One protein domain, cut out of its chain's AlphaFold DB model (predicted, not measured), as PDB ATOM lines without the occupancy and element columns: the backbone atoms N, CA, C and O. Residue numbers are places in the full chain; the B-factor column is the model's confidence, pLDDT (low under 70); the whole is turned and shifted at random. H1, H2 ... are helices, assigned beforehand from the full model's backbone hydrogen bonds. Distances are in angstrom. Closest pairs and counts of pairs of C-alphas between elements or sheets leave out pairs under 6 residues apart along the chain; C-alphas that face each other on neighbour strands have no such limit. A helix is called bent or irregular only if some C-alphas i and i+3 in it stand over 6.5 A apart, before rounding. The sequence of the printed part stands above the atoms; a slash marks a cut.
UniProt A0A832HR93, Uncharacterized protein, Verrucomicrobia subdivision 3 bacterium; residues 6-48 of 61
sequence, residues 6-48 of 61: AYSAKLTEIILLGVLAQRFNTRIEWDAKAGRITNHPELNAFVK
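Overview. This is residues 6 to 48 of the 61 residues of an uncharacterized protein of Verrucomicrobia subdivision 3 bacterium (UniProt A0A832HR93). One long helix, H1, runs along the longest direction of the model; after it the backbone folds back in a long loop, residues 25 to 40, which leads into a short helix, H2, residues 41 to 47, near H1. Within the loop the chain turns back on itself, with residues 30 to 31 paired antiparallel to residues 36 to 37. The printed part has 43 residues with two named helices, H1 then H2, and no named strand; the class is all helix. It is compact, with a radius of gyration of the C-alphas of 10.0 A, and its C-alphas span 28 by 20 by 16 A.

Arrangement. H1, residues 6 to 24, and H2, residues 41 to 47, are near each other: no pair of their C-alphas is within 8 A, only just, as the closest are 8.3 A apart, and 8 pairs are within 10 A. A long link of 16 residues joins H1 to H2. In H1, 14 of 15 O i to N i+4 pairs are within hydrogen-bond range; in H2, 1 of 3 are, beside 3 of 4 O i to N i+3 pairs.

Along the chain. H1 begins at C-alpha 6, at (-16.569, 113.988, -74.592), and ends at C-alpha 24, at (5.688, 128.839, -67.390), 27.7 A from first to last C-alpha. H2 runs from Pro 41 to Val 47, 10.1 A from first to last C-alpha, and ends at C-alpha 47, at (-6.253, 129.833, -72.710). H2 is neither bent nor irregular, but only just: C-alphas 42 and 45 are 6.1 A apart.

Size, cuts and confidence. The two C-alphas farthest apart, those of Ala 6 and Asn 25, are 28.7 A apart. The printed part has no cut. The mean pLDDT of the printed part is 80.7, and residue 6 alone is under 70.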
ATOM      1  N   ALA A   6     -16.541 113.446 -75.948       68.81
ATOM      2  CA  ALA A   6     -16.569 113.988 -74.592       68.81
ATOM      3  C   ALA A   6     -15.352 113.568 -73.747       68.81
ATOM      4  O   ALA A   6     -14.886 114.334 -72.906       68.81
ATOM      5  N   TYR A   7     -14.823 112.361 -73.966       73.25
ATOM      6  CA  TYR A   7     -13.621 111.881 -73.289       73.25
ATOM      7  C   TYR A   7     -12.356 112.458 -73.927       73.25
ATOM      8  O   TYR A   7     -11.487 112.971 -73.223       73.25
ATOM      9  N   SER A   8     -12.279 112.437 -75.260       74.62
ATOM     10  CA  SER A   8     -11.143 113.001 -75.994       74.62
ATOM     11  C   SER A   8     -10.966 114.496 -75.719       74.62
ATOM     12  O   SER A   8      -9.845 114.923 -75.476       74.62
ATOM     13  N   ALA A   9     -12.056 115.270 -75.656       77.62
ATOM     14  CA  ALA A   9     -12.008 116.699 -75.347       77.62
ATOM     15  C   ALA A   9     -11.392 116.982 -73.965       77.62
ATOM     16  O   ALA A   9     -10.490 117.807 -73.855       77.62
ATOM     17  N   LYS A  10     -11.813 116.241 -72.929       79.69
ATOM     18  CA  LYS A  10     -11.260 116.367 -71.568       79.69
ATOM     19  C   LYS A  10      -9.778 116.003 -71.509       79.69
ATOM     20  O   LYS A  10      -9.009 116.648 -70.805       79.69
ATOM     21  N   LEU A  11      -9.368 114.969 -72.244       82.25
ATOM     22  CA  LEU A  11      -7.963 114.573 -72.300       82.25
ATOM     23  C   LEU A  11      -7.107 115.664 -72.953       82.25
ATOM     24  O   LEU A  11      -6.050 116.006 -72.429       82.25
ATOM     25  N   THR A  12      -7.570 116.231 -74.069       82.94
ATOM     26  CA  THR A  12      -6.870 117.326 -74.749       82.94
ATOM     27  C   THR A  12      -6.748 118.556 -73.850       82.94
ATOM     28  O   THR A  12      -5.670 119.136 -73.773       82.94
ATOM     29  N   GLU A  13      -7.803 118.908 -73.113       82.56
ATOM     30  CA  GLU A  13      -7.796 120.005 -72.136       82.56
ATOM     31  C   GLU A  13      -6.702 119.814 -71.070       82.56
ATOM     32  O   GLU A  13      -5.880 120.704 -70.854       82.56
ATOM     33  N   ILE A  14      -6.609 118.621 -70.470       85.06
ATOM     34  CA  ILE A  14      -5.583 118.304 -69.461       85.06
ATOM     35  C   ILE A  14      -4.168 118.383 -70.051       85.06
ATOM     36  O   ILE A  14      -3.263 118.921 -69.411       85.06
ATOM     37  N   ILE A  15      -3.964 117.871 -71.269       85.81
ATOM     38  CA  ILE A  15      -2.655 117.906 -71.937       85.81
ATOM     39  C   ILE A  15      -2.217 119.355 -72.186       85.81
ATOM     40  O   ILE A  15      -1.078 119.706 -71.875       85.81
ATOM     41  N   LEU A  16      -3.109 120.209 -72.694       85.12
ATOM     42  CA  LEU A  16      -2.806 121.620 -72.964       85.12
ATOM     43  C   LEU A  16      -2.467 122.390 -71.682       85.12
ATOM     44  O   LEU A  16      -1.510 123.165 -71.665       85.12
ATOM     45  N   LEU A  17      -3.188 122.130 -70.588       85.00
ATOM     46  CA  LEU A  17      -2.880 122.705 -69.277       85.00
ATOM     47  C   LEU A  17      -1.521 122.237 -68.746       85.00
ATOM     48  O   LEU A  17      -0.773 123.037 -68.188       85.00
ATOM     49  N   GLY A  18      -1.175 120.963 -68.952       84.94
ATOM     50  CA  GLY A  18       0.138 120.423 -68.601       84.94
ATOM     51  C   GLY A  18       1.273 121.105 -69.367       84.94
ATOM     52  O   GLY A  18       2.270 121.503 -68.766       84.94
ATOM     53  N   VAL A  19       1.097 121.315 -70.675       86.69
ATOM     54  CA  VAL A  19       2.063 122.040 -71.516       86.69
ATOM     55  C   VAL A  19       2.202 123.498 -71.071       86.69
ATOM     56  O   VAL A  19       3.320 124.004 -70.981       86.69
ATOM     57  N   LEU A  20       1.096 124.170 -70.737       85.25
ATOM     58  CA  LEU A  20       1.130 125.522 -70.174       85.25
ATOM     59  C   LEU A  20       1.905 125.559 -68.850       85.25
ATOM     60  O   LEU A  20       2.791 126.396 -68.687       85.25
ATOM     61  N   ALA A  21       1.638 124.625 -67.935       85.69
ATOM     62  CA  ALA A  21       2.327 124.562 -66.647       85.69
ATOM     63  C   ALA A  21       3.838 124.336 -66.817       85.69
ATOM     64  O   ALA A  21       4.637 124.984 -66.144       85.69
ATOM     65  N   GLN A  22       4.235 123.473 -67.758       86.69
ATOM     66  CA  GLN A  22       5.643 123.247 -68.095       86.69
ATOM     67  C   GLN A  22       6.304 124.489 -68.696       86.69
ATOM     68  O   GLN A  22       7.429 124.820 -68.330       86.69
ATOM     69  N   ARG A  23       5.613 125.200 -69.595       86.19
ATOM     70  CA  ARG A  23       6.162 126.376 -70.282       86.19
ATOM     71  C   ARG A  23       6.437 127.539 -69.332       86.19
ATOM     72  O   ARG A  23       7.440 128.227 -69.494       86.19
ATOM     73  N   PHE A  24       5.549 127.760 -68.369       83.06
ATOM     74  CA  PHE A  24       5.688 128.839 -67.390       83.06
ATOM     75  C   PHE A  24       6.417 128.398 -66.117       83.06
ATOM     76  O   PHE A  24       6.757 129.236 -65.288       83.06
ATOM     77  N   ASN A  25       6.704 127.097 -65.978       84.25
ATOM     78  CA  ASN A  25       7.293 126.491 -64.784       84.25
ATOM     79  C   ASN A  25       6.548 126.891 -63.493       84.25
ATOM     80  O   ASN A  25       7.145 127.087 -62.435       84.25
ATOM     81  N   THR A  26       5.225 127.045 -63.597       81.75
ATOM     82  CA  THR A  26       4.343 127.511 -62.523       81.75
ATOM     83  C   THR A  26       3.248 126.498 -62.248       81.75
ATOM     84  O   THR A  26       2.789 125.778 -63.140       81.75
ATOM     85  N   ARG A  27       2.755 126.478 -61.009       82.62
ATOM     86  CA  ARG A  27       1.596 125.665 -60.658       82.62
ATOM     87  C   ARG A  27       0.310 126.323 -61.159       82.62
ATOM     88  O   ARG A  27      -0.107 127.365 -60.662       82.62
ATOM     89  N   ILE A  28      -0.332 125.664 -62.119       84.00
ATOM     90  CA  ILE A  28      -1.630 126.064 -62.657       84.00
ATOM     91  C   ILE A  28      -2.735 125.386 -61.851       84.00
ATOM     92  O   ILE A  28      -2.789 124.160 -61.755       84.00
ATOM     93  N   GLU A  29      -3.627 126.197 -61.292       84.19
ATOM     94  CA  GLU A  29      -4.906 125.735 -60.761       84.19
ATOM     95  C   GLU A  29      -5.996 126.012 -61.794       84.19
ATOM     96  O   GLU A  29      -6.154 127.147 -62.248       84.19
ATOM     97  N   TRP A  30      -6.696 124.953 -62.204       82.88
ATOM     98  CA  TRP A  30      -7.674 124.980 -63.286       82.88
ATOM     99  C   TRP A  30      -9.086 124.741 -62.760       82.88
ATOM    100  O   TRP A  30      -9.349 123.729 -62.105       82.88
ATOM    101  N   ASP A  31     -10.003 125.642 -63.103       82.56
ATOM    102  CA  ASP A  31     -11.435 125.462 -62.899       82.56
ATOM    103  C   ASP A  31     -12.077 124.958 -64.198       82.56
ATOM    104  O   ASP A  31     -12.392 125.739 -65.097       82.56
ATOM    105  N   ALA A  32     -12.306 123.645 -64.279       76.19
ATOM    106  CA  ALA A  32     -12.917 122.999 -65.442       76.19
ATOM    107  C   ALA A  32     -14.397 123.371 -65.663       76.19
ATOM    108  O   ALA A  32     -14.931 123.105 -66.737       76.19
ATOM    109  N   LYS A  33     -15.088 123.956 -64.672       76.12
ATOM    110  CA  LYS A  33     -16.465 124.445 -64.862       76.12
ATOM    111  C   LYS A  33     -16.475 125.823 -65.504       76.12
ATOM    112  O   LYS A  33     -17.316 126.086 -66.354       76.12
ATOM    113  N   ALA A  34     -15.565 126.692 -65.075       74.81
ATOM    114  CA  ALA A  34     -15.452 128.046 -65.606       74.81
ATOM    115  C   ALA A  34     -14.527 128.145 -66.833       74.81
ATOM    116  O   ALA A  34     -14.544 129.169 -67.511       74.81
ATOM    117  N   GLY A  35     -13.720 127.115 -67.110       78.06
ATOM    118  CA  GLY A  35     -12.775 127.087 -68.228       78.06
ATOM    119  C   GLY A  35     -11.649 128.110 -68.077       78.06
ATOM    120  O   GLY A  35     -11.297 128.783 -69.045       78.06
ATOM    121  N   ARG A  36     -11.128 128.294 -66.856       80.12
ATOM    122  CA  ARG A  36     -10.124 129.327 -66.553       80.12
ATOM    123  C   ARG A  36      -9.128 128.905 -65.479       80.12
ATOM    124  O   ARG A  36      -9.429 128.105 -64.593       80.12
ATOM    125  N   ILE A  37      -7.956 129.520 -65.533       83.75
ATOM    126  CA  ILE A  37      -6.901 129.438 -64.528       83.75
ATOM    127  C   ILE A  37      -7.230 130.414 -63.392       83.75
ATOM    128  O   ILE A  37      -7.493 131.593 -63.644       83.75
ATOM    129  N   THR A  38      -7.218 129.938 -62.146       82.81
ATOM    130  CA  THR A  38      -7.572 130.737 -60.956       82.81
ATOM    131  C   THR A  38      -6.370 131.420 -60.306       82.81
ATOM    132  O   THR A  38      -6.502 132.534 -59.811       82.81
ATOM    133  N   ASN A  39      -5.203 130.772 -60.322       81.25
ATOM    134  CA  ASN A  39      -4.010 131.233 -59.601       81.25
ATOM    135  C   ASN A  39      -3.174 132.273 -60.378       81.25
ATOM    136  O   ASN A  39      -2.503 133.107 -59.785       81.25
ATOM    137  N   HIS A  40      -3.231 132.231 -61.712       79.25
ATOM    138  CA  HIS A  40      -2.437 133.071 -62.611       79.25
ATOM    139  C   HIS A  40      -3.336 133.680 -63.697       79.25
ATOM    140  O   HIS A  40      -3.454 133.111 -64.791       79.25
ATOM    141  N   PRO A  41      -4.041 134.792 -63.411       77.62
ATOM    142  CA  PRO A  41      -4.965 135.408 -64.361       77.62
ATOM    143  C   PRO A  41      -4.287 135.850 -65.665       77.62
ATOM    144  O   PRO A  41      -4.933 135.840 -66.710       77.62
ATOM    145  N   GLU A  42      -2.993 136.161 -65.634       77.62
ATOM    146  CA  GLU A  42      -2.160 136.453 -66.802       77.62
ATOM    147  C   GLU A  42      -2.093 135.286 -67.797       77.62
ATOM    148  O   GLU A  42      -1.994 135.503 -69.005       77.62
ATOM    149  N   LEU A  43      -2.220 134.044 -67.317       78.50
ATOM    150  CA  LEU A  43      -2.176 132.859 -68.168       78.50
ATOM    151  C   LEU A  43      -3.495 132.609 -68.906       78.50
ATOM    152  O   LEU A  43      -3.501 131.922 -69.928       78.50
ATOM    153  N   ASN A  44      -4.603 133.213 -68.459       79.75
ATOM    154  CA  ASN A  44      -5.896 133.093 -69.142       79.75
ATOM    155  C   ASN A  44      -5.880 133.697 -70.553       79.75
ATOM    156  O   ASN A  44      -6.663 133.268 -71.398       79.75
ATOM    157  N   ALA A  45      -4.960 134.626 -70.839       79.00
ATOM    158  CA  ALA A  45      -4.752 135.145 -72.190       79.00
ATOM    159  C   ALA A  45      -4.282 134.059 -73.178       79.00
ATOM    160  O   ALA A  45      -4.614 134.122 -74.358       79.00
ATOM    161  N   PHE A  46      -3.549 133.046 -72.703       75.50
ATOM    162  CA  PHE A  46      -3.109 131.909 -73.522       75.50
ATOM    163  C   PHE A  46      -4.161 130.800 -73.613       75.50
ATOM    164  O   PHE A  46      -4.086 129.959 -74.502       75.50
ATOM    165  N   VAL A  47      -5.127 130.781 -72.692       75.31
ATOM    166  CA  VAL A  47      -6.253 129.833 -72.710       75.31
ATOM    167  C   VAL A  47      -7.312 130.278 -73.716       75.31
ATOM    168  O   VAL A  47      -7.863 129.451 -74.439       75.31
ATOM    169  N   LYS A  48      -7.593 131.584 -73.782       70.19
ATOM    170  CA  LYS A  48      -8.536 132.171 -74.735       70.19
ATOM    171  C   LYS A  48      -7.827 133.241 -75.555       70.19
ATOM    172  O   LYS A  48      -7.881 134.424 -75.226       70.19
TER     173      LYS A  48